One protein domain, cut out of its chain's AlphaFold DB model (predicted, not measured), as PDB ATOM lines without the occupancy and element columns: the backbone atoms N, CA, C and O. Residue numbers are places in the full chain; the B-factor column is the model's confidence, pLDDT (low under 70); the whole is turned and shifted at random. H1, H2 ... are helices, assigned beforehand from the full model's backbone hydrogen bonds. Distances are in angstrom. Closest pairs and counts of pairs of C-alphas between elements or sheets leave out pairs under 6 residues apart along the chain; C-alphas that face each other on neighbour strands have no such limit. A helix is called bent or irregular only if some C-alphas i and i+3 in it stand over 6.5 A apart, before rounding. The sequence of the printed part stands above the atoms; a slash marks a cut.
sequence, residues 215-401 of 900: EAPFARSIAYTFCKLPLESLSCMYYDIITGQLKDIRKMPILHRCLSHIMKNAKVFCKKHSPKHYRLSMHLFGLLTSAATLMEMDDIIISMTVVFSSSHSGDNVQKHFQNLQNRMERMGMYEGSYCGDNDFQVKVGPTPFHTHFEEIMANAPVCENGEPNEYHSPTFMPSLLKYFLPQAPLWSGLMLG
ATOM      1  N   GLU A 215     241.208 203.512 173.319       45.03
ATOM      2  CA  GLU A 215     242.221 204.237 174.123       45.03
ATOM      3  C   GLU A 215     243.683 203.921 173.748       45.03
ATOM      4  O   GLU A 215     244.539 204.808 173.770       45.03
ATOM      5  N   ALA A 216     244.005 202.667 173.414       51.56
ATOM      6  CA  ALA A 216     245.392 202.238 173.201       51.56
ATOM      7  C   ALA A 216     246.085 202.873 171.965       51.56
ATOM      8  O   ALA A 216     247.281 203.167 172.051       51.56
ATOM      9  N   PRO A 217     245.391 203.144 170.837       58.91
ATOM     10  CA  PRO A 217     245.951 203.926 169.730       58.91
ATOM     11  C   PRO A 217     246.247 205.384 170.110       58.91
ATOM     12  O   PRO A 217     247.229 205.957 169.638       58.91
ATOM     13  N   PHE A 218     245.438 205.985 170.990       64.81
ATOM     14  CA  PHE A 218     245.541 207.405 171.343       64.81
ATOM     15  C   PHE A 218     246.847 207.729 172.068       64.81
ATOM     16  O   PHE A 218     247.574 208.635 171.661       64.81
ATOM     17  N   ALA A 219     247.189 206.942 173.093       69.38
ATOM     18  CA  ALA A 219     248.431 207.113 173.843       69.38
ATOM     19  C   ALA A 219     249.675 206.953 172.946       69.38
ATOM     20  O   ALA A 219     250.622 207.730 173.067       69.38
ATOM     21  N   ARG A 220     249.646 206.007 171.994       75.44
ATOM     22  CA  ARG A 220     250.715 205.812 170.997       75.44
ATOM     23  C   ARG A 220     250.845 206.994 170.041       75.44
ATOM     24  O   ARG A 220     251.953 207.487 169.838       75.44
ATOM     25  N   SER A 221     249.725 207.484 169.512       71.06
ATOM     26  CA  SER A 221     249.702 208.645 168.617       71.06
ATOM     27  C   SER A 221     250.230 209.907 169.316       71.06
ATOM     28  O   SER A 221     251.082 210.602 168.760       71.06
ATOM     29  N   ILE A 222     249.840 210.165 170.573       77.50
ATOM     30  CA  ILE A 222     250.361 211.295 171.364       77.50
ATOM     31  C   ILE A 222     251.859 211.129 171.668       77.50
ATOM     32  O   ILE A 222     252.611 212.082 171.452       77.50
ATOM     33  N   ALA A 223     252.314 209.951 172.111       81.31
ATOM     34  CA  ALA A 223     253.730 209.686 172.390       81.31
ATOM     35  C   ALA A 223     254.615 209.953 171.163       81.31
ATOM     36  O   ALA A 223     255.579 210.718 171.241       81.31
ATOM     37  N   TYR A 224     254.229 209.433 169.997       80.06
ATOM     38  CA  TYR A 224     254.970 209.679 168.763       80.06
ATOM     39  C   TYR A 224     254.900 211.154 168.328       80.06
ATOM     40  O   TYR A 224     255.898 211.751 167.920       80.06
ATOM     41  N   THR A 225     253.737 211.789 168.477       78.75
ATOM     42  CA  THR A 225     253.503 213.180 168.068       78.75
ATOM     43  C   THR A 225     254.304 214.185 168.899       78.75
ATOM     44  O   THR A 225     254.952 215.067 168.322       78.75
ATOM     45  N   PHE A 226     254.280 214.064 170.227       79.00
ATOM     46  CA  PHE A 226     254.874 215.033 171.157       79.00
ATOM     47  C   PHE A 226     256.272 214.635 171.638       79.00
ATOM     48  O   PHE A 226     257.141 215.500 171.720       79.00
ATOM     49  N   CYS A 227     256.517 213.348 171.899       82.81
ATOM     50  CA  CYS A 227     257.798 212.852 172.415       82.81
ATOM     51  C   CYS A 227     258.718 212.262 171.329       82.81
ATOM     52  O   CYS A 227     259.842 211.873 171.631       82.81
ATOM     53  N   LYS A 228     258.264 212.174 170.068       84.00
ATOM     54  CA  LYS A 228     259.020 211.598 168.932       84.00
ATOM     55  C   LYS A 228     259.515 210.165 169.173       84.00
ATOM     56  O   LYS A 228     260.505 209.740 168.584       84.00
ATOM     57  N   LEU A 229     258.808 209.417 170.020       84.00
ATOM     58  CA  LEU A 229     259.114 208.038 170.386       84.00
ATOM     59  C   LEU A 229     257.840 207.182 170.373       84.00
ATOM     60  O   LEU A 229     256.770 207.695 170.702       84.00
ATOM     61  N   PRO A 230     257.941 205.877 170.062       84.88
ATOM     62  CA  PRO A 230     256.908 204.905 170.413       84.88
ATOM     63  C   PRO A 230     256.569 204.969 171.909       84.88
ATOM     64  O   PRO A 230     257.431 205.283 172.734       84.88
ATOM     65  N   LEU A 231     255.329 204.630 172.269       83.75
ATOM     66  CA  LEU A 231     254.872 204.615 173.666       83.75
ATOM     67  C   LEU A 231     255.700 203.644 174.516       83.75
ATOM     68  O   LEU A 231     256.001 203.914 175.674       83.75
ATOM     69  N   GLU A 232     256.099 202.539 173.904       84.31
ATOM     70  CA  GLU A 232     256.935 201.484 174.453       84.31
ATOM     71  C   GLU A 232     258.344 202.022 174.778       84.31
ATOM     72  O   GLU A 232     258.818 201.887 175.902       84.31
ATOM     73  N   SER A 233     258.978 202.745 173.847       85.88
ATOM     74  CA  SER A 233     260.284 203.389 174.071       85.88
ATOM     75  C   SER A 233     260.220 204.548 175.074       85.88
ATOM     76  O   SER A 233     261.184 204.795 175.798       85.88
ATOM     77  N   LEU A 234     259.091 205.263 175.130       87.56
ATOM     78  CA  LEU A 234     258.835 206.291 176.139       87.56
ATOM     79  C   LEU A 234     258.649 205.670 177.533       87.56
ATOM     80  O   LEU A 234     259.163 206.209 178.509       87.56
ATOM     81  N   SER A 235     257.982 204.514 177.618       87.56
ATOM     82  CA  SER A 235     257.836 203.734 178.851       87.56
ATOM     83  C   SER A 235     259.200 203.302 179.393       87.56
ATOM     84  O   SER A 235     259.480 203.565 180.559       87.56
ATOM     85  N   CYS A 236     260.096 202.769 178.552       87.94
ATOM     86  CA  CYS A 236     261.466 202.454 178.974       87.94
ATOM     87  C   CYS A 236     262.212 203.692 179.503       87.94
ATOM     88  O   CYS A 236     262.792 203.628 180.577       87.94
ATOM     89  N   MET A 237     262.120 204.851 178.833       88.62
ATOM     90  CA  MET A 237     262.739 206.085 179.349       88.62
ATOM     91  C   MET A 237     262.166 206.510 180.707       88.62
ATOM     92  O   MET A 237     262.901 206.988 181.565       88.62
ATOM     93  N   TYR A 238     260.854 206.377 180.915       91.94
ATOM     94  CA  TYR A 238     260.246 206.711 182.203       91.94
ATOM     95  C   TYR A 238     260.689 205.719 183.292       91.94
ATOM     96  O   TYR A 238     260.921 206.140 184.421       91.94
ATOM     97  N   TYR A 239     260.919 204.446 182.947       92.06
ATOM     98  CA  TYR A 239     261.552 203.466 183.835       92.06
ATOM     99  C   TYR A 239     262.993 203.865 184.192       92.06
ATOM    100  O   TYR A 239     263.318 203.936 185.376       92.06
ATOM    101  N   ASP A 240     263.824 204.240 183.209       90.88
ATOM    102  CA  ASP A 240     265.190 204.742 183.441       90.88
ATOM    103  C   ASP A 240     265.195 205.953 184.393       90.88
ATOM    104  O   ASP A 240     266.031 206.049 185.291       90.88
ATOM    105  N   ILE A 241     264.247 206.884 184.217       91.31
ATOM    106  CA  ILE A 241     264.104 208.075 185.065       91.31
ATOM    107  C   ILE A 241     263.766 207.676 186.502       91.31
ATOM    108  O   ILE A 241     264.467 208.101 187.420       91.31
ATOM    109  N   ILE A 242     262.718 206.871 186.685       92.25
ATOM    110  CA  ILE A 242     262.151 206.505 187.992       92.25
ATOM    111  C   ILE A 242     263.080 205.570 188.789       92.25
ATOM    112  O   ILE A 242     263.092 205.626 190.015       92.25
ATOM    113  N   THR A 243     263.893 204.749 188.117       91.81
ATOM    114  CA  THR A 243     264.854 203.822 188.754       91.81
ATOM    115  C   THR A 243     266.244 204.422 189.004       91.81
ATOM    116  O   THR A 243     267.154 203.715 189.435       91.81
ATOM    117  N   GLY A 244     266.442 205.717 188.735       89.69
ATOM    118  CA  GLY A 244     267.726 206.395 188.960       89.69
ATOM    119  C   GLY A 244     268.788 206.162 187.875       89.69
ATOM    120  O   GLY A 244     269.939 206.559 188.061       89.69
ATOM    121  N   GLN A 245     268.428 205.536 186.750       88.88
ATOM    122  CA  GLN A 245     269.343 205.068 185.698       88.88
ATOM    123  C   GLN A 245     269.499 206.034 184.505       88.88
ATOM    124  O   GLN A 245     270.240 205.730 183.566       88.88
ATOM    125  N   LEU A 246     268.839 207.202 184.512       86.31
ATOM    126  CA  LEU A 246     268.907 208.185 183.422       86.31
ATOM    127  C   LEU A 246     270.345 208.681 183.176       86.31
ATOM    128  O   LEU A 246     270.906 209.435 183.973       86.31
ATOM    129  N   LYS A 247     270.899 208.322 182.012       79.50
ATOM    130  CA  LYS A 247     272.257 208.705 181.585       79.50
ATOM    131  C   LYS A 247     272.302 210.113 180.979       79.50
ATOM    132  O   LYS A 247     273.068 210.954 181.442       79.50
ATOM    133  N   ASP A 248     271.440 210.384 179.995       78.56
ATOM    134  CA  ASP A 248     271.449 211.623 179.203       78.56
ATOM    135  C   ASP A 248     270.191 212.483 179.374       78.56
ATOM    136  O   ASP A 248     269.057 211.999 179.385       78.56
ATOM    137  N   ILE A 249     270.390 213.802 179.412       67.25
ATOM    138  CA  ILE A 249     269.316 214.797 179.516       67.25
ATOM    139  C   ILE A 249     268.625 214.966 178.155       67.25
ATOM    140  O   ILE A 249     269.072 215.736 177.302       67.25
ATOM    141  N   ARG A 250     267.475 214.314 177.964       68.31
ATOM    142  CA  ARG A 250     266.570 214.607 176.840       68.31
ATOM    143  C   ARG A 250     265.520 215.643 177.247       68.31
ATOM    144  O   ARG A 250     264.724 215.414 178.152       68.31
ATOM    145  N   LYS A 251     265.493 216.787 176.550       71.12
ATOM    146  CA  LYS A 251     264.421 217.791 176.676       71.12
ATOM    147  C   LYS A 251     263.146 217.242 176.037       71.12
ATOM    148  O   LYS A 251     262.984 217.321 174.823       71.12
ATOM    149  N   MET A 252     262.274 216.676 176.863       70.50
ATOM    150  CA  MET A 252     261.063 215.970 176.449       70.50
ATOM    151  C   MET A 252     259.839 216.536 177.185       70.50
ATOM    152  O   MET A 252     259.954 216.809 178.382       70.50
ATOM    153  N   PRO A 253     258.666 216.691 176.542       75.88
ATOM    154  CA  PRO A 253     257.423 216.869 177.286       75.88
ATOM    155  C   PRO A 253     257.104 215.599 178.089       75.88
ATOM    156  O   PRO A 253     257.256 214.479 177.596       75.88
ATOM    157  N   ILE A 254     256.644 215.781 179.326       81.81
ATOM    158  CA  ILE A 254     256.106 214.698 180.153       81.81
ATOM    159  C   ILE A 254     254.644 214.489 179.751       81.81
ATOM    160  O   ILE A 254     253.882 215.455 179.685       81.81
ATOM    161  N   LEU A 255     254.248 213.246 179.477       83.81
ATOM    162  CA  LEU A 255     252.857 212.899 179.186       83.81
ATOM    163  C   LEU A 255     252.165 212.374 180.441       83.81
ATOM    164  O   LEU A 255     252.630 211.418 181.057       83.81
ATOM    165  N   HIS A 256     251.023 212.975 180.773       82.50
ATOM    166  CA  HIS A 256     250.183 212.571 181.897       82.50
ATOM    167  C   HIS A 256     248.707 212.535 181.479       82.50
ATOM    168  O   HIS A 256     248.236 213.391 180.725       82.50
ATOM    169  N   ARG A 257     247.979 211.511 181.922       78.25
ATOM    170  CA  ARG A 257     246.562 211.270 181.643       78.25
ATOM    171  C   ARG A 257     245.729 211.933 182.734       78.25
ATOM    172  O   ARG A 257     245.880 211.623 183.909       78.25
ATOM    173  N   CYS A 258     244.799 212.797 182.330       74.38
ATOM    174  CA  CYS A 258     243.939 213.535 183.253       74.38
ATOM    175  C   CYS A 258     243.224 212.600 184.249       74.38
ATOM    176  O   CYS A 258     242.482 211.697 183.849       74.38
ATOM    177  N   LEU A 259     243.439 212.850 185.546       74.94
ATOM    178  CA  LEU A 259     243.020 211.979 186.645       74.94
ATOM    179  C   LEU A 259     241.513 211.681 186.648       74.94
ATOM    180  O   LEU A 259     241.120 210.564 186.967       74.94
ATOM    181  N   SER A 260     240.662 212.617 186.212       72.62
ATOM    182  CA  SER A 260     239.209 212.402 186.128       72.62
ATOM    183  C   SER A 260     238.814 211.266 185.174       72.62
ATOM    184  O   SER A 260     237.850 210.547 185.435       72.62
ATOM    185  N   HIS A 261     239.587 211.042 184.106       74.81
ATOM    186  CA  HIS A 261     239.368 209.921 183.188       74.81
ATOM    187  C   HIS A 261     239.876 208.616 183.810       74.81
ATOM    188  O   HIS A 261     239.161 207.621 183.821       74.81
ATOM    189  N   ILE A 262     241.068 208.636 184.415       81.75
ATOM    190  CA  ILE A 262     241.649 207.475 185.107       81.75
ATOM    191  C   ILE A 262     240.739 206.993 186.244       81.75
ATOM    192  O   ILE A 262     240.453 205.804 186.322       81.75
ATOM    193  N   MET A 263     240.210 207.904 187.063       81.19
ATOM    194  CA  MET A 263     239.308 207.572 188.169       81.19
ATOM    195  C   MET A 263     237.920 207.126 187.691       81.19
ATOM    196  O   MET A 263     237.307 206.273 188.332       81.19
ATOM    197  N   LYS A 264     237.429 207.615 186.542       80.44
ATOM    198  CA  LYS A 264     236.233 207.051 185.895       80.44
ATOM    199  C   LYS A 264     236.476 205.604 185.447       80.44
ATOM    200  O   LYS A 264     235.658 204.733 185.738       80.44
ATOM    201  N   ASN A 265     237.611 205.342 184.807       83.31
ATOM    202  CA  ASN A 265     237.988 204.015 184.319       83.31
ATOM    203  C   ASN A 265     238.196 203.038 185.498       83.31
ATOM    204  O   ASN A 265     237.666 201.925 185.495       83.31
ATOM    205  N   ALA A 266     238.865 203.493 186.562       86.38
ATOM    206  CA  ALA A 266     239.008 202.775 187.825       86.38
ATOM    207  C   ALA A 266     237.651 202.476 188.488       86.38
ATOM    208  O   ALA A 266     237.466 201.395 189.034       86.38
ATOM    209  N   LYS A 267     236.659 203.373 188.397       84.88
ATOM    210  CA  LYS A 267     235.318 203.160 188.974       84.88
ATOM    211  C   LYS A 267     234.547 202.022 188.301       84.88
ATOM    212  O   LYS A 267     233.865 201.274 188.999       84.88
ATOM    213  N   VAL A 268     234.694 201.848 186.985       86.62
ATOM    214  CA  VAL A 268     234.155 200.683 186.253       86.62
ATOM    215  C   VAL A 268     234.910 199.409 186.657       86.62
ATOM    216  O   VAL A 268     234.299 198.402 187.012       86.62
ATOM    217  N   PHE A 269     236.244 199.473 186.695       91.00
ATOM    218  CA  PHE A 269     237.111 198.364 187.100       91.00
ATOM    219  C   PHE A 269     236.820 197.857 188.527       91.00
ATOM    220  O   PHE A 269     236.580 196.666 188.725       91.00
ATOM    221  N   CYS A 270     236.774 198.754 189.516       91.00
ATOM    222  CA  CYS A 270     236.514 198.430 190.919       91.00
ATOM    223  C   CYS A 270     235.131 197.810 191.118       91.00
ATOM    224  O   CYS A 270     235.006 196.864 191.887       91.00
ATOM    225  N   LYS A 271     234.103 198.264 190.388       90.38
ATOM    226  CA  LYS A 271     232.786 197.609 190.393       90.38
ATOM    227  C   LYS A 271     232.840 196.175 189.865       90.38
ATOM    228  O   LYS A 271     232.217 195.297 190.452       90.38
ATOM    229  N   LYS A 272     233.569 195.941 188.768       91.44
ATOM    230  CA  LYS A 272     233.671 194.625 188.117       91.44
ATOM    231  C   LYS A 272     234.481 193.620 188.940       91.44
ATOM    232  O   LYS A 272     234.107 192.456 189.011       91.44
ATOM    233  N   HIS A 273     235.571 194.070 189.562       89.69
ATOM    234  CA  HIS A 273     236.543 193.199 190.232       89.69
ATOM    235  C   HIS A 273     236.516 193.263 191.768       89.69
ATOM    236  O   HIS A 273     237.170 192.455 192.415       89.69
ATOM    237  N   SER A 274     235.779 194.193 192.374       89.56
ATOM    238  CA  SER A 274     235.605 194.306 193.830       89.56
ATOM    239  C   SER A 274     234.220 194.896 194.167       89.56
ATOM    240  O   SER A 274     234.123 195.971 194.757       89.56
ATOM    241  N   PRO A 275     233.105 194.245 193.773       86.69
ATOM    242  CA  PRO A 275     231.765 194.815 193.942       86.69
ATOM    243  C   PRO A 275     231.396 195.056 195.414       86.69
ATOM    244  O   PRO A 275     230.833 196.103 195.730       86.69
ATOM    245  N   LYS A 276     231.758 194.127 196.316       85.62
ATOM    246  CA  LYS A 276     231.531 194.252 197.769       85.62
ATOM    247  C   LYS A 276     232.275 195.457 198.355       85.62
ATOM    248  O   LYS A 276     231.684 196.286 199.037       85.62
ATOM    249  N   HIS A 277     233.560 195.581 198.018       87.19
ATOM    250  CA  HIS A 277     234.498 196.532 198.623       87.19
ATOM    251  C   HIS A 277     234.884 197.672 197.671       87.19
ATOM    252  O   HIS A 277     235.981 198.225 197.754       87.19
ATOM    253  N   TYR A 278     233.981 198.063 196.760       87.12
ATOM    254  CA  TYR A 278     234.308 198.993 195.668       87.12
ATOM    255  C   TYR A 278     234.808 200.353 196.181       87.12
ATOM    256  O   TYR A 278     235.626 200.995 195.522       87.12
ATOM    257  N   ARG A 279     234.320 200.794 197.353       84.69
ATOM    258  CA  ARG A 279     234.741 202.033 198.023       84.69
ATOM    259  C   ARG A 279     236.220 201.959 198.389       84.69
ATOM    260  O   ARG A 279     236.994 202.779 197.906       84.69
ATOM    261  N   LEU A 280     236.611 200.932 199.148       86.94
ATOM    262  CA  LEU A 280     238.004 200.637 199.493       86.94
ATOM    263  C   LEU A 280     238.872 200.606 198.228       86.94
ATOM    264  O   LEU A 280     239.809 201.390 198.119       86.94
ATOM    265  N   SER A 281     238.510 199.797 197.230       89.75
ATOM    266  CA  SER A 281     239.264 199.709 195.973       89.75
ATOM    267  C   SER A 281     239.412 201.066 195.258       89.75
ATOM    268  O   SER A 281     240.468 201.333 194.692       89.75
ATOM    269  N   MET A 282     238.421 201.964 195.328       87.81
ATOM    270  CA  MET A 282     238.536 203.330 194.794       87.81
ATOM    271  C   MET A 282     239.480 204.237 195.598       87.81
ATOM    272  O   MET A 282     240.242 204.987 194.987       87.81
ATOM    273  N   HIS A 283     239.485 204.166 196.933       85.94
ATOM    274  CA  HIS A 283     240.459 204.908 197.747       85.94
ATOM    275  C   HIS A 283     241.893 204.386 197.532       85.94
ATOM    276  O   HIS A 283     242.839 205.173 197.489       85.94
ATOM    277  N   LEU A 284     242.054 203.079 197.297       90.69
ATOM    278  CA  LEU A 284     243.334 202.455 196.951       90.69
ATOM    279  C   LEU A 284     243.833 202.865 195.555       90.69
ATOM    280  O   LEU A 284     245.024 203.116 195.383       90.69
ATOM    281  N   PHE A 285     242.938 203.053 194.577       89.94
ATOM    282  CA  PHE A 285     243.290 203.740 193.326       89.94
ATOM    283  C   PHE A 285     243.745 205.187 193.570       89.94
ATOM    284  O   PHE A 285     244.718 205.625 192.961       89.94
ATOM    285  N   GLY A 286     243.112 205.899 194.510       85.56
ATOM    286  CA  GLY A 286     243.587 207.197 195.000       85.56
ATOM    287  C   GLY A 286     245.043 207.138 195.478       85.56
ATOM    288  O   GLY A 286     245.876 207.900 194.984       85.56
ATOM    289  N   LEU A 287     245.384 206.173 196.343       86.56
ATOM    290  CA  LEU A 287     246.768 205.950 196.784       86.56
ATOM    291  C   LEU A 287     247.723 205.701 195.610       86.56
ATOM    292  O   LEU A 287     248.738 206.389 195.503       86.56
ATOM    293  N   LEU A 288     247.387 204.783 194.700       91.88
ATOM    294  CA  LEU A 288     248.212 204.489 193.522       91.88
ATOM    295  C   LEU A 288     248.433 205.732 192.645       91.88
ATOM    296  O   LEU A 288     249.534 205.943 192.141       91.88
ATOM    297  N   THR A 289     247.421 206.592 192.481       87.88
ATOM    298  CA  THR A 289     247.567 207.841 191.711       87.88
ATOM    299  C   THR A 289     248.458 208.873 192.414       87.88
ATOM    300  O   THR A 289     249.066 209.707 191.748       87.88
ATOM    301  N   SER A 290     248.588 208.793 193.743       84.69
ATOM    302  CA  SER A 290     249.397 209.709 194.559       84.69
ATOM    303  C   SER A 290     250.871 209.317 194.709       84.69
ATOM    304  O   SER A 290     251.688 210.186 195.006       84.69
ATOM    305  N   ALA A 291     251.222 208.043 194.485       89.44
ATOM    306  CA  ALA A 291     252.578 207.529 194.688       89.44
ATOM    307  C   ALA A 291     253.613 208.324 193.871       89.44
ATOM    308  O   ALA A 291     253.501 208.436 192.645       89.44
ATOM    309  N   ALA A 292     254.611 208.895 194.551       88.12
ATOM    310  CA  ALA A 292     255.592 209.796 193.957       88.12
ATOM    311  C   ALA A 292     256.908 209.084 193.612       88.12
ATOM    312  O   ALA A 292     257.648 209.566 192.754       88.12
ATOM    313  N   THR A 293     257.199 207.943 194.229       91.62
ATOM    314  CA  THR A 293     258.374 207.092 193.980       91.62
ATOM    315  C   THR A 293     257.960 205.645 193.701       91.62
ATOM    316  O   THR A 293     256.862 205.231 194.074       91.62
ATOM    317  N   LEU A 294     258.830 204.868 193.043       93.38
ATOM    318  CA  LEU A 294     258.537 203.459 192.735       93.38
ATOM    319  C   LEU A 294     258.323 202.647 194.018       93.38
ATOM    320  O   LEU A 294     257.304 201.988 194.147       93.38
ATOM    321  N   MET A 295     259.199 202.832 195.009       92.31
ATOM    322  CA  MET A 295     259.116 202.199 196.330       92.31
ATOM    323  C   MET A 295     257.776 202.460 197.047       92.31
ATOM    324  O   MET A 295     257.209 201.550 197.643       92.31
ATOM    325  N   GLU A 296     257.219 203.675 196.960       92.69
ATOM    326  CA  GLU A 296     255.883 203.963 197.507       92.69
ATOM    327  C   GLU A 296     254.767 203.225 196.760       92.69
ATOM    328  O   GLU A 296     253.788 202.821 197.387       92.69
ATOM    329  N   MET A 297     254.890 203.073 195.438       94.88
ATOM    330  CA  MET A 297     253.938 202.314 194.626       94.88
ATOM    331  C   MET A 297     254.058 200.808 194.899       94.88
ATOM    332  O   MET A 297     253.030 200.150 195.047       94.88
ATOM    333  N   ASP A 298     255.275 200.289 195.056       95.69
ATOM    334  CA  ASP A 298     255.555 198.896 195.407       95.69
ATOM    335  C   ASP A 298     254.974 198.548 196.786       95.69
ATOM    336  O   ASP A 298     254.216 197.589 196.900       95.69
ATOM    337  N   ASP A 299     255.206 199.376 197.814       94.75
ATOM    338  CA  ASP A 299     254.589 199.240 199.147       94.75
ATOM    339  C   ASP A 299     253.057 199.086 199.081       94.75
ATOM    340  O   ASP A 299     252.450 198.287 199.810       94.75
ATOM    341  N   ILE A 300     252.416 199.906 198.237       95.31
ATOM    342  CA  ILE A 300     250.964 199.910 198.042       95.31
ATOM    343  C   ILE A 300     250.545 198.633 197.307       95.31
ATOM    344  O   ILE A 300     249.619 197.964 197.762       95.31
ATOM    345  N   ILE A 301     251.233 198.253 196.227       96.56
ATOM    346  CA  ILE A 301     250.922 197.060 195.426       96.56
ATOM    347  C   ILE A 301     251.122 195.778 196.237       96.56
ATOM    348  O   ILE A 301     250.229 194.935 196.220       96.56
ATOM    349  N   ILE A 302     252.202 195.639 197.011       96.19
ATOM    350  CA  ILE A 302     252.414 194.503 197.924       96.19
ATOM    351  C   ILE A 302     251.250 194.421 198.912       96.19
ATOM    352  O   ILE A 302     250.622 193.372 199.048       96.19
ATOM    353  N   SER A 303     250.900 195.538 199.555       95.75
ATOM    354  CA  SER A 303     249.821 195.560 200.549       95.75
ATOM    355  C   SER A 303     248.450 195.258 199.937       95.75
ATOM    356  O   SER A 303     247.659 194.532 200.534       95.75
ATOM    357  N   MET A 304     248.179 195.741 198.723       96.06
ATOM    358  CA  MET A 304     246.981 195.385 197.957       96.06
ATOM    359  C   MET A 304     246.989 193.912 197.529       96.06
ATOM    360  O   MET A 304     245.940 193.276 197.559       96.06
ATOM    361  N   THR A 305     248.149 193.345 197.191       96.00
ATOM    362  CA  THR A 305     248.284 191.926 196.826       96.00
ATOM    363  C   THR A 305     247.984 191.027 198.017       96.00
ATOM    364  O   THR A 305     247.167 190.121 197.900       96.00
ATOM    365  N   VAL A 306     248.549 191.319 199.192       94.56
ATOM    366  CA  VAL A 306     248.244 190.560 200.413       94.56
ATOM    367  C   VAL A 306     246.757 190.682 200.784       94.56
ATOM    368  O   VAL A 306     246.151 189.685 201.162       94.56
ATOM    369  N   VAL A 307     246.129 191.854 200.625       93.88
ATOM    370  CA  VAL A 307     244.705 192.050 200.973       93.88
ATOM    371  C   VAL A 307     243.732 191.412 199.970       93.88
ATOM    372  O   VAL A 307     242.757 190.801 200.400       93.88
ATOM    373  N   PHE A 308     243.969 191.514 198.656       94.12
ATOM    374  CA  PHE A 308     243.039 191.002 197.636       94.12
ATOM    375  C   PHE A 308     243.339 189.571 197.163       94.12
ATOM    376  O   PHE A 308     242.402 188.884 196.758       94.12
ATOM    377  N   SER A 309     244.593 189.106 197.199       93.50
ATOM    378  CA  SER A 309     244.974 187.774 196.692       93.50
ATOM    379  C   SER A 309     245.022 186.684 197.767       93.50
ATOM    380  O   SER A 309     245.014 185.510 197.415       93.50
ATOM    381  N   SER A 310     245.056 187.028 199.061       92.62
ATOM    382  CA  SER A 310     244.986 186.019 200.133       92.62
ATOM    383  C   SER A 310     243.593 185.417 200.206       92.62
ATOM    384  O   SER A 310     242.615 186.149 200.363       92.62
ATOM    385  N   SER A 311     243.500 184.091 200.139       89.88
ATOM    386  CA  SER A 311     242.251 183.356 200.353       89.88
ATOM    387  C   SER A 311     241.802 183.419 201.816       89.88
ATOM    388  O   SER A 311     240.599 183.459 202.088       89.88
ATOM    389  N   HIS A 312     242.759 183.513 202.743       90.25
ATOM    390  CA  HIS A 312     242.512 183.515 204.180       90.25
ATOM    391  C   HIS A 312     243.050 184.769 204.882       90.25
ATOM    392  O   HIS A 312     244.079 185.335 204.514       90.25
ATOM    393  N   SER A 313     242.306 185.219 205.889       83.88
ATOM    394  CA  SER A 313     242.630 186.307 206.797       83.88
ATOM    395  C   SER A 313     243.561 185.820 207.905       83.88
ATOM    396  O   SER A 313     243.427 184.709 208.421       83.88
ATOM    397  N   GLY A 314     244.485 186.688 208.294       83.75
ATOM    398  CA  GLY A 314     245.449 186.471 209.365       83.75
ATOM    399  C   GLY A 314     246.253 187.743 209.618       83.75
ATOM    400  O   GLY A 314     246.058 188.755 208.934       83.75
ATOM    401  N   ASP A 315     247.183 187.695 210.572       85.38
ATOM    402  CA  ASP A 315     247.929 188.872 211.047       85.38
ATOM    403  C   ASP A 315     248.585 189.676 209.918       85.38
ATOM    404  O   ASP A 315     248.609 190.906 209.959       85.38
ATOM    405  N   ASN A 316     249.080 189.004 208.872       88.38
ATOM    406  CA  ASN A 316     249.711 189.680 207.744       88.38
ATOM    407  C   ASN A 316     248.700 190.429 206.855       88.38
ATOM    408  O   ASN A 316     248.969 191.562 206.454       88.38
ATOM    409  N   VAL A 317     247.515 189.858 206.605       90.06
ATOM    410  CA  VAL A 317     246.418 190.543 205.891       90.06
ATOM    411  C   VAL A 317     245.963 191.766 206.680       90.06
ATOM    412  O   VAL A 317     245.891 192.859 206.123       90.06
ATOM    413  N   GLN A 318     245.757 191.616 207.990       88.62
ATOM    414  CA  GLN A 318     245.335 192.710 208.865       88.62
ATOM    415  C   GLN A 318     246.397 193.822 208.960       88.62
ATOM    416  O   GLN A 318     246.073 195.005 208.857       88.62
ATOM    417  N   LYS A 319     247.682 193.464 209.065       92.50
ATOM    418  CA  LYS A 319     248.820 194.396 209.009       92.50
ATOM    419  C   LYS A 319     248.874 195.160 207.681       92.50
ATOM    420  O   LYS A 319     249.045 196.377 207.684       92.50
ATOM    421  N   HIS A 320     248.729 194.479 206.544       93.19
ATOM    422  CA  HIS A 320     248.757 195.141 205.235       93.19
ATOM    423  C   HIS A 320     247.500 195.986 204.972       93.19
ATOM    424  O   HIS A 320     247.614 197.056 204.374       93.19
ATOM    425  N   PHE A 321     246.339 195.603 205.504       91.88
ATOM    426  CA  PHE A 321     245.137 196.439 205.510       91.88
ATOM    427  C   PHE A 321     245.340 197.727 206.327       91.88
ATOM    428  O   PHE A 321     245.116 198.824 205.813       91.88
ATOM    429  N   GLN A 322     245.887 197.624 207.544       89.75
ATOM    430  CA  GLN A 322     246.245 198.785 208.370       89.75
ATOM    431  C   GLN A 322     247.304 199.675 207.698       89.75
ATOM    432  O   GLN A 322     247.182 200.896 207.720       89.75
ATOM    433  N   ASN A 323     248.309 199.100 207.025       91.81
ATOM    434  CA  ASN A 323     249.290 199.865 206.245       91.81
ATOM    435  C   ASN A 323     248.639 200.717 205.143       91.81
ATOM    436  O   ASN A 323     249.117 201.818 204.857       91.81
ATOM    437  N   LEU A 324     247.556 200.226 204.531       91.00
ATOM    438  CA  LEU A 324     246.778 200.968 203.542       91.00
ATOM    439  C   LEU A 324     245.892 202.035 204.204       91.00
ATOM    440  O   LEU A 324     245.904 203.176 203.746       91.00
ATOM    441  N   GLN A 325     245.198 201.728 205.307       86.75
ATOM    442  CA  GLN A 325     244.424 202.717 206.082       86.75
ATOM    443  C   GLN A 325     245.308 203.888 206.541       86.75
ATOM    444  O   GLN A 325     245.049 205.037 206.183       86.75
ATOM    445  N   ASN A 326     246.453 203.582 207.158       86.19
ATOM    446  CA  ASN A 326     247.473 204.543 207.581       86.19
ATOM    447  C   ASN A 326     248.088 205.353 206.416       86.19
ATOM    448  O   ASN A 326     248.811 206.322 206.661       86.19
ATOM    449  N   ARG A 327     247.883 204.967 205.146       82.12
ATOM    450  CA  ARG A 327     248.227 205.779 203.959       82.12
ATOM    451  C   ARG A 327     247.032 206.604 203.464       82.12
ATOM    452  O   ARG A 327     247.232 207.754 203.088       82.12
ATOM    453  N   MET A 328     245.809 206.069 203.507       82.31
ATOM    454  CA  MET A 328     244.579 206.779 203.114       82.31
ATOM    455  C   MET A 328     244.255 207.952 204.049       82.31
ATOM    456  O   MET A 328     243.890 209.027 203.576       82.31
ATOM    457  N   GLU A 329     244.455 207.787 205.357       75.62
ATOM    458  CA  GLU A 329     244.216 208.836 206.359       75.62
ATOM    459  C   GLU A 329     245.147 210.040 206.165       75.62
ATOM    460  O   GLU A 329     244.687 211.181 206.128       75.62
ATOM    461  N   ARG A 330     246.439 209.793 205.902       72.88
ATOM    462  CA  ARG A 330     247.425 210.835 205.542       72.88
ATOM    463  C   ARG A 330     247.115 211.569 204.229       72.88
ATOM    464  O   ARG A 330     247.735 212.594 203.961       72.88
ATOM    465  N   MET A 331     246.183 211.058 203.424       58.44
ATOM    466  CA  MET A 331     245.773 211.620 202.132       58.44
ATOM    467  C   MET A 331     244.424 212.363 202.170       58.44
ATOM    468  O   MET A 331     244.084 213.021 201.190       58.44
ATOM    469  N   GLY A 332     243.650 212.285 203.263       56.31
ATOM    470  CA  GLY A 332     242.412 213.065 203.441       56.31
ATOM    471  C   GLY A 332     241.286 212.778 202.431       56.31
ATOM    472  O   GLY A 332     240.513 213.673 202.097       56.31
ATOM    473  N   MET A 333     241.201 211.554 201.897       48.53
ATOM    474  CA  MET A 333     240.332 211.212 200.757       48.53
ATOM    475  C   MET A 333     238.915 210.752 201.161       48.53
ATOM    476  O   MET A 333     238.740 209.594 201.532       48.53
ATOM    477  N   TYR A 334     237.895 211.602 200.975       35.28
ATOM    478  CA  TYR A 334     236.463 211.242 201.077       35.28
ATOM    479  C   TYR A 334     235.644 211.602 199.807       35.28
ATOM    480  O   TYR A 334     236.203 212.081 198.827       35.28
ATOM    481  N   GLU A 335     234.354 211.231 199.783       32.66
ATOM    482  CA  GLU A 335     233.542 210.860 198.597       32.66
ATOM    483  C   GLU A 335     233.514 211.774 197.341       32.66
ATOM    484  O   GLU A 335     233.573 212.998 197.403       32.66
ATOM    485  N   GLY A 336     233.259 211.140 196.177       29.61
ATOM    486  CA  GLY A 336     232.960 211.787 194.888       29.61
ATOM    487  C   GLY A 336     232.012 210.966 193.979       29.61
ATOM    488  O   GLY A 336     232.061 209.730 193.935       29.61
ATOM    489  N   SER A 337     231.123 211.655 193.249       28.00
ATOM    490  CA  SER A 337     229.898 211.082 192.647       28.00
ATOM    491  C   SER A 337     230.066 210.374 191.271       28.00
ATOM    492  O   SER A 337     231.149 209.920 190.897       28.00
ATOM    493  N   TYR A 338     228.959 210.124 190.565       30.36
ATOM    494  CA  TYR A 338     228.779 209.182 189.446       30.36
ATOM    495  C   TYR A 338     228.683 209.840 188.053       30.36
ATOM    496  O   TYR A 338     228.066 210.891 187.933       30.36
ATOM    497  N   CYS A 339     229.147 209.152 186.990       25.36
ATOM    498  CA  CYS A 339     228.557 209.245 185.636       25.36
ATOM    499  C   CYS A 339     229.043 208.147 184.652       25.36
ATOM    500  O   CYS A 339     230.191 208.205 184.202       25.36
ATOM    501  N   GLY A 340     228.132 207.239 184.262       28.77
ATOM    502  CA  GLY A 340     228.094 206.456 183.003       28.77
ATOM    503  C   GLY A 340     229.250 205.497 182.672       28.77
ATOM    504  O   GLY A 340     230.405 205.907 182.614       28.77
ATOM    505  N   ASP A 341     228.946 204.241 182.360       28.95
ATOM    506  CA  ASP A 341     229.942 203.229 181.977       28.95
ATOM    507  C   ASP A 341     230.514 203.426 180.553       28.95
ATOM    508  O   ASP A 341     229.998 204.210 179.756       28.95
ATOM    509  N   ASN A 342     231.629 202.744 180.269       29.34
ATOM    510  CA  ASN A 342     232.228 202.489 178.949       29.34
ATOM    511  C   ASN A 342     233.218 201.319 179.113       29.34
ATOM    512  O   ASN A 342     233.922 201.258 180.125       29.34
ATOM    513  N   ASP A 343     233.290 200.412 178.138       32.97
ATOM    514  CA  ASP A 343     234.055 199.167 178.268       32.97
ATOM    515  C   ASP A 343     235.576 199.308 178.142       32.97
ATOM    516  O   ASP A 343     236.105 200.147 177.409       32.97
ATOM    517  N   PHE A 344     236.285 198.426 178.854       42.47
ATOM    518  CA  PHE A 344     237.742 198.437 178.954       42.47
ATOM    519  C   PHE A 344     238.421 197.290 178.206       42.47
ATOM    520  O   PHE A 344     238.471 196.156 178.678       42.47
ATOM    521  N   GLN A 345     239.065 197.632 177.086       34.81
ATOM    522  CA  GLN A 345     240.148 196.840 176.504       34.81
ATOM    523  C   GLN A 345     241.365 197.727 176.203       34.81
ATOM    524  O   GLN A 345     241.415 198.433 175.195       34.81
ATOM    525  N   VAL A 346     242.381 197.644 177.066       43.97
ATOM    526  CA  VAL A 346     243.716 198.221 176.842       43.97
ATOM    527  C   VAL A 346     244.730 197.079 176.882       43.97
ATOM    528  O   VAL A 346     245.230 196.715 177.940       43.97
ATOM    529  N   LYS A 347     245.011 196.474 175.720       35.25
ATOM    530  CA  LYS A 347     246.110 195.507 175.573       35.25
ATOM    531  C   LYS A 347     247.420 196.270 175.346       35.25
ATOM    532  O   LYS A 347     247.600 196.916 174.312       35.25
ATOM    533  N   VAL A 348     248.320 196.194 176.322       48.94
ATOM    534  CA  VAL A 348     249.718 196.645 176.225       48.94
ATOM    535  C   VAL A 348     250.601 195.399 176.096       48.94
ATOM    536  O   VAL A 348     250.227 194.340 176.593       48.94
ATOM    537  N   GLY A 349     251.742 195.502 175.408       55.47
ATOM    538  CA  GLY A 349     252.786 194.475 175.508       55.47
ATOM    539  C   GLY A 349     253.498 194.537 176.869       55.47
ATOM    540  O   GLY A 349     253.245 195.474 177.633       55.47
ATOM    541  N   PRO A 350     254.403 193.592 177.173       66.31
ATOM    542  CA  PRO A 350     255.212 193.655 178.386       66.31
ATOM    543  C   PRO A 350     256.085 194.918 178.363       66.31
ATOM    544  O   PRO A 350     256.998 195.052 177.548       66.31
ATOM    545  N   THR A 351     255.774 195.873 179.238       80.56
ATOM    546  CA  THR A 351     256.646 197.017 179.542       80.56
ATOM    547  C   THR A 351     257.544 196.658 180.731       80.56
ATOM    548  O   THR A 351     257.184 195.759 181.494       80.56
ATOM    549  N   PRO A 352     258.659 197.373 180.974       86.75
ATOM    550  CA  PRO A 352     259.459 197.174 182.188       86.75
ATOM    551  C   PRO A 352     258.625 197.269 183.477       86.75
ATOM    552  O   PRO A 352     258.851 196.520 184.419       86.75
ATOM    553  N   PHE A 353     257.588 198.118 183.479       89.69
ATOM    554  CA  PHE A 353     256.617 198.211 184.571       89.69
ATOM    555  C   PHE A 353     255.731 196.967 184.712       89.69
ATOM    556  O   PHE A 353     255.416 196.609 185.839       89.69
ATOM    557  N   HIS A 354     255.339 196.292 183.622       89.75
ATOM    558  CA  HIS A 354     254.624 195.014 183.733       89.75
ATOM    559  C   HIS A 354     255.489 194.002 184.480       89.75
ATOM    560  O   HIS A 354     255.066 193.512 185.515       89.75
ATOM    561  N   THR A 355     256.714 193.754 184.006       91.06
ATOM    562  CA  THR A 355     257.621 192.764 184.606       91.06
ATOM    563  C   THR A 355     257.978 193.106 186.053       91.06
ATOM    564  O   THR A 355     257.905 192.234 186.910       91.06
ATOM    565  N   HIS A 356     258.278 194.377 186.354       93.62
ATOM    566  CA  HIS A 356     258.544 194.831 187.726       93.62
ATOM    567  C   HIS A 356     257.338 194.605 188.648       93.62
ATOM    568  O   HIS A 356     257.470 193.969 189.688       93.62
ATOM    569  N   PHE A 357     256.135 195.057 188.276       94.44
ATOM    570  CA  PHE A 357     254.962 194.888 189.141       94.44
ATOM    571  C   PHE A 357     254.457 193.436 189.211       94.44
ATOM    572  O   PHE A 357     253.866 193.049 190.215       94.44
ATOM    573  N   GLU A 358     254.718 192.624 188.190       94.44
ATOM    574  CA  GLU A 358     254.483 191.176 188.168       94.44
ATOM    575  C   GLU A 358     255.401 190.449 189.163       94.44
ATOM    576  O   GLU A 358     254.917 189.647 189.960       94.44
ATOM    577  N   GLU A 359     256.688 190.805 189.211       93.88
ATOM    578  CA  GLU A 359     257.648 190.309 190.206       93.88
ATOM    579  C   GLU A 359     257.301 190.779 191.633       93.88
ATOM    580  O   GLU A 359     257.307 189.977 192.570       93.88
ATOM    581  N   ILE A 360     256.925 192.049 191.815       94.81
ATOM    582  CA  ILE A 360     256.473 192.592 193.110       94.81
ATOM    583  C   ILE A 360     255.196 191.887 193.606       94.81
ATOM    584  O   ILE A 360     255.061 191.629 194.803       94.81
ATOM    585  N   MET A 361     254.271 191.536 192.706       93.69
ATOM    586  CA  MET A 361     253.073 190.759 193.044       93.69
ATOM    587  C   MET A 361     253.389 189.288 193.348       93.69
ATOM    588  O   MET A 361     252.813 188.735 194.283       93.69
ATOM    589  N   ALA A 362     254.299 188.656 192.601       92.19
ATOM    590  CA  ALA A 362     254.701 187.264 192.823       92.19
ATOM    591  C   ALA A 362     255.458 187.066 194.148       92.19
ATOM    592  O   ALA A 362     255.302 186.037 194.799       92.19
ATOM    593  N   ASN A 363     256.237 188.065 194.574       92.44
ATOM    594  CA  ASN A 363     256.969 188.061 195.844       92.44
ATOM    595  C   ASN A 363     256.126 188.519 197.057       92.44
ATOM    596  O   ASN A 363     256.651 188.628 198.168       92.44
ATOM    597  N   ALA A 364     254.833 188.816 196.883       91.81
ATOM    598  CA  ALA A 364     253.984 189.265 197.983       91.81
ATOM    599  C   ALA A 364     253.668 188.111 198.968       91.81
ATOM    600  O   ALA A 364     253.301 187.020 198.535       91.81
ATOM    601  N   PRO A 365     253.738 188.331 200.298       89.12
ATOM    602  CA  PRO A 365     253.477 187.299 201.309       89.12
ATOM    603  C   PRO A 365     251.969 187.029 201.496       89.12
ATOM    604  O   PRO A 365     251.352 187.453 202.477       89.12
ATOM    605  N   VAL A 366     251.377 186.345 200.517       88.38
ATOM    606  CA  VAL A 366     249.962 185.940 200.463       88.38
ATOM    607  C   VAL A 366     249.649 184.862 201.515       88.38
ATOM    608  O   VAL A 366     250.451 183.961 201.756       88.38
ATOM    609  N   CYS A 367     248.479 184.944 202.155       84.31
ATOM    610  CA  CYS A 367     248.035 183.996 203.180       84.31
ATOM    611  C   CYS A 367     247.077 182.937 202.608       84.31
ATOM    612  O   CYS A 367     245.938 183.235 202.245       84.31
ATOM    613  N   GLU A 368     247.541 181.684 202.583       81.50
ATOM    614  CA  GLU A 368     246.776 180.519 202.109       81.50
ATOM    615  C   GLU A 368     246.085 179.720 203.227       81.50
ATOM    616  O   GLU A 368     245.277 178.849 202.922       81.50
ATOM    617  N   ASN A 369     246.344 180.026 204.504       76.50
ATOM    618  CA  ASN A 369     245.778 179.335 205.672       76.50
ATOM    619  C   ASN A 369     245.233 180.353 206.690       76.50
ATOM    620  O   ASN A 369     245.893 181.362 206.939       76.50
ATOM    621  N   GLY A 370     244.073 180.079 207.299       75.88
ATOM    622  CA  GLY A 370     243.434 180.938 208.307       75.88
ATOM    623  C   GLY A 370     241.904 180.904 208.227       75.88
ATOM    624  O   GLY A 370     241.335 179.977 207.656       75.88
ATOM    625  N   GLU A 371     241.245 181.934 208.759       81.56
ATOM    626  CA  GLU A 371     239.808 182.185 208.538       81.56
ATOM    627  C   GLU A 371     239.565 182.754 207.126       81.56
ATOM    628  O   GLU A 371     240.486 183.336 206.561       81.56
ATOM    629  N   PRO A 372     238.374 182.657 206.510       86.81
ATOM    630  CA  PRO A 372     238.139 183.213 205.170       86.81
ATOM    631  C   PRO A 372     238.379 184.735 205.082       86.81
ATOM    632  O   PRO A 372     237.886 185.502 205.908       86.81
ATOM    633  N   ASN A 373     239.104 185.205 204.060       90.06
ATOM    634  CA  ASN A 373     239.353 186.639 203.862       90.06
ATOM    635  C   ASN A 373     238.154 187.351 203.208       90.06
ATOM    636  O   ASN A 373     237.835 187.116 202.042       90.06
ATOM    637  N   GLU A 374     237.538 188.294 203.927       88.88
ATOM    638  CA  GLU A 374     236.410 189.097 203.430       88.88
ATOM    639  C   GLU A 374     236.764 189.959 202.200       88.88
ATOM    640  O   GLU A 374     235.895 190.257 201.374       88.88
ATOM    641  N   TYR A 375     238.036 190.345 202.061       89.25
ATOM    642  CA  TYR A 375     238.544 191.182 200.971       89.25
ATOM    643  C   TYR A 375     239.034 190.386 199.753       89.25
ATOM    644  O   TYR A 375     239.405 190.994 198.749       89.25
ATOM    645  N   HIS A 376     239.025 189.049 199.803       91.88
ATOM    646  CA  HIS A 376     239.553 188.203 198.733       91.88
ATOM    647  C   HIS A 376     238.834 188.449 197.393       91.88
ATOM    648  O   HIS A 376     237.625 188.251 197.258       91.88
ATOM    649  N   SER A 377     239.602 188.848 196.378       91.25
ATOM    650  CA  SER A 377     239.170 188.910 194.984       91.25
ATOM    651  C   SER A 377     240.312 188.485 194.054       91.25
ATOM    652  O   SER A 377     241.126 189.320 193.637       91.25
ATOM    653  N   PRO A 378     240.357 187.202 193.646       87.75
ATOM    654  CA  PRO A 378     241.465 186.660 192.857       87.75
ATOM    655  C   PRO A 378     241.538 187.251 191.440       87.75
ATOM    656  O   PRO A 378     242.552 187.114 190.763       87.75
ATOM    657  N   THR A 379     240.492 187.945 190.974       91.81
ATOM    658  CA  THR A 379     240.510 188.625 189.666       91.81
ATOM    659  C   THR A 379     241.029 190.063 189.731       91.81
ATOM    660  O   THR A 379     241.376 190.613 188.684       91.81
ATOM    661  N   PHE A 380     241.083 190.684 190.916       93.69
ATOM    662  CA  PHE A 380     241.371 192.113 191.057       93.69
ATOM    663  C   PHE A 380     242.825 192.437 190.709       93.69
ATOM    664  O   PHE A 380     243.073 193.184 189.763       93.69
ATOM    665  N   MET A 381     243.792 191.832 191.402       95.56
ATOM    666  CA  MET A 381     245.211 192.142 191.188       95.56
ATOM    667  C   MET A 381     245.729 191.727 189.796       95.56
ATOM    668  O   MET A 381     246.351 192.569 189.146       95.56
ATOM    669  N   PRO A 382     245.409 190.535 189.243       92.62
ATOM    670  CA  PRO A 382     245.794 190.194 187.869       92.62
ATOM    671  C   PRO A 382     245.207 191.147 186.819       92.62
ATOM    672  O   PRO A 382     245.867 191.484 185.838       92.62
ATOM    673  N   SER A 383     243.981 191.643 187.024       92.12
ATOM    674  CA  SER A 383     243.370 192.612 186.103       92.12
ATOM    675  C   SER A 383     243.959 194.022 186.269       92.12
ATOM    676  O   SER A 383     244.053 194.763 185.289       92.12
ATOM    677  N   LEU A 384     244.401 194.393 187.475       93.62
ATOM    678  CA  LEU A 384     245.097 195.654 187.754       93.62
ATOM    679  C   LEU A 384     246.462 195.689 187.042       93.62
ATOM    680  O   LEU A 384     246.762 196.650 186.324       93.62
ATOM    681  N   LEU A 385     247.229 194.600 187.175       92.19
ATOM    682  CA  LEU A 385     248.496 194.358 186.481       92.19
ATOM    683  C   LEU A 385     248.342 194.360 184.958       92.19
ATOM    684  O   LEU A 385     249.189 194.893 184.253       92.19
ATOM    685  N   LYS A 386     247.235 193.828 184.436       88.38
ATOM    686  CA  LYS A 386     246.989 193.766 182.992       88.38
ATOM    687  C   LYS A 386     246.595 195.108 182.365       88.38
ATOM    688  O   LYS A 386     246.977 195.374 181.226       88.38
ATOM    689  N   TYR A 387     245.805 195.936 183.059       85.50
ATOM    690  CA  TYR A 387     245.149 197.103 182.443       85.50
ATOM    691  C   TYR A 387     245.646 198.479 182.918       85.50
ATOM    692  O   TYR A 387     245.502 199.445 182.168       85.50
ATOM    693  N   PHE A 388     246.230 198.600 184.118       89.75
ATOM    694  CA  PHE A 388     246.618 199.901 184.694       89.75
ATOM    695  C   PHE A 388     248.122 200.035 184.951       89.75
ATOM    696  O   PHE A 388     248.734 201.012 184.506       89.75
ATOM    697  N   LEU A 389     248.723 199.064 185.648       91.75
ATOM    698  CA  LEU A 389     250.119 199.132 186.103       91.75
ATOM    699  C   LEU A 389     251.179 199.275 184.979       91.75
ATOM    700  O   LEU A 389     252.106 200.065 185.165       91.75
ATOM    701  N   PRO A 390     251.038 198.677 183.774       89.31
ATOM    702  CA  PRO A 390     252.014 198.822 182.685       89.31
ATOM    703  C   PRO A 390     252.110 200.254 182.134       89.31
ATOM    704  O   PRO A 390     253.031 200.564 181.377       89.31
ATOM    705  N   GLN A 391     251.152 201.117 182.502       87.31
ATOM    706  CA  GLN A 391     251.087 202.544 182.184       87.31
ATOM    707  C   GLN A 391     251.189 203.447 183.431       87.31
ATOM    708  O   GLN A 391     250.956 204.647 183.302       87.31
ATOM    709  N   ALA A 392     251.537 202.926 184.617       90.69
ATOM    710  CA  ALA A 392     251.536 203.682 185.881       90.69
ATOM    711  C   ALA A 392     252.212 205.073 185.834       90.69
ATOM    712  O   ALA A 392     251.617 206.026 186.352       90.69
ATOM    713  N   PRO A 393     253.370 205.273 185.168       89.75
ATOM    714  CA  PRO A 393     253.993 206.597 185.033       89.75
ATOM    715  C   PRO A 393     253.127 207.659 184.344       89.75
ATOM    716  O   PRO A 393     253.349 208.849 184.542       89.75
ATOM    717  N   LEU A 394     252.155 207.244 183.524       88.06
ATOM    718  CA  LEU A 394     251.277 208.141 182.773       88.06
ATOM    719  C   LEU A 394     250.091 208.647 183.598       88.06
ATOM    720  O   LEU A 394     249.346 209.475 183.086       88.06
ATOM    721  N   TRP A 395     249.848 208.139 184.809       87.69
ATOM    722  CA  TRP A 395     248.669 208.519 185.602       87.69
ATOM    723  C   TRP A 395     248.907 208.666 187.111       87.69
ATOM    724  O   TRP A 395     248.059 209.232 187.798       87.69
ATOM    725  N   SER A 396     250.048 208.210 187.627       89.06
ATOM    726  CA  SER A 396     250.464 208.387 189.027       89.06
ATOM    727  C   SER A 396     251.348 209.626 189.232       89.06
ATOM    728  O   SER A 396     251.693 210.331 188.278       89.06
ATOM    729  N   GLY A 397     251.750 209.885 190.479       85.12
ATOM    730  CA  GLY A 397     252.707 210.930 190.844       85.12
ATOM    731  C   GLY A 397     254.145 210.672 190.371       85.12
ATOM    732  O   GLY A 397     254.946 211.606 190.370       85.12
ATOM    733  N   LEU A 398     254.478 209.452 189.923       90.50
ATOM    734  CA  LEU A 398     255.833 209.028 189.536       90.50
ATOM    735  C   LEU A 398     256.534 209.991 188.561       90.50
ATOM    736  O   LEU A 398     257.721 210.266 188.726       90.50
ATOM    737  N   MET A 399     255.809 210.539 187.579       89.00
ATOM    738  CA  MET A 399     256.351 211.486 186.590       89.00
ATOM    739  C   MET A 399     255.978 212.957 186.851       89.00
ATOM    740  O   MET A 399     256.249 213.817 186.015       89.00
ATOM    741  N   LEU A 400     255.374 213.275 187.998       85.31
ATOM    742  CA  LEU A 400     255.016 214.640 188.397       85.31
ATOM    743  C   LEU A 400     256.011 215.208 189.422       85.31
ATOM    744  O   LEU A 400     256.715 214.456 190.095       85.31
ATOM    745  N   GLY A 401     256.060 216.536 189.571       82.94
ATOM    746  CA  GLY A 401     256.939 217.220 190.532       82.94
ATOM    747  C   GLY A 401     258.429 217.177 190.157       82.94
ATOM    748  O   GLY A 401     258.779 217.071 188.983       82.94
TER     749      GLY A 401
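AT A GLANCE: This is residues 215 to 401 of the 900 residues of the protein "Poly" of Labeo rohita (UniProt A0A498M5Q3). This is a compact cluster of mostly crossed helices: H6, H7 and H8 pack on H5, the hairpin of H3 and H4 joins them with H4 packed on H6, and short H9 lies near the middle. H1 and H2 make a corner at one end of the longest axis, where H2 packs on H7; long loops swing round the outside. The printed part has 187 residues, with nine named helices, H1 to H9 in chain order, and no named strand, so its class is all helix. The radius of gyration of the C-alphas is 16.8 A and the spans are 53 by 38 by 31 A.

HOW THE PARTS SIT: H1, residues 215 to 227, touches residues 231 to 234 alone of H2, residues 231 to 242; the closest C-alphas, of Arg 220 and Leu 231, are 5.1 A apart. H1 is apart from H3, residues 259 to 273. H3 forms a helical hairpin with H4, residues 278 to 290, at a steep tilt of 38 degrees, only just past shallow; their closest C-alphas, of Cys 270 and Tyr 278, are 5.3 A apart. H5, residues 294 to 309, touches H6, residues 315 to 331, with residues 300 to 307 alone, at a steep tilt of 49 degrees, opposite ways; the closest C-alphas, of Ser 303 and His 320, are 4.8 A apart. H7, residues 352 to 362, touches H5, closest at the C-alphas of Ile 302 and Met 361, 6.2 A. H7 forms a hairpin with H8, residues 380 to 387, at a shallow tilt of 11 degrees; their closest C-alphas, of His 354 and Leu 385, are 6.7 A apart. H9, residues 389 to 394, touches H7, with the closest C-alphas, of His 354 and Pro 390, 4.7 A apart. Every O i to N i+4 pair is within hydrogen-bond range in H2, H3, H4, H5, H7 and H8, against 8 of 9 in H1, 12 of 13 in H6 and 0 of 2 in H9, where 2 of 3 O i to N i+3 pairs are within range.

IN THESE COORDINATES: H1 begins at C-alpha 215, (242.221, 204.237, 174.123). From first to last C-alpha H6 measures 24.5 A, H5 21.1 A and H3 20.2 A. H9 is irregular, with C-alphas 390 and 393 8.4 A apart, and ends at C-alpha 394, (251.277, 208.141, 182.773).

THE WHOLE: The C-alphas farthest apart, of Lys 251 and Glu 371, are 53.7 A apart. The printed part has no cut. The links H2 to H3, H6 to H7 and H7 to H8 are long. Mean pLDDT of the printed part is 81.3; residues 215 to 219, 249 to 250 and 331 to 350 are under 70.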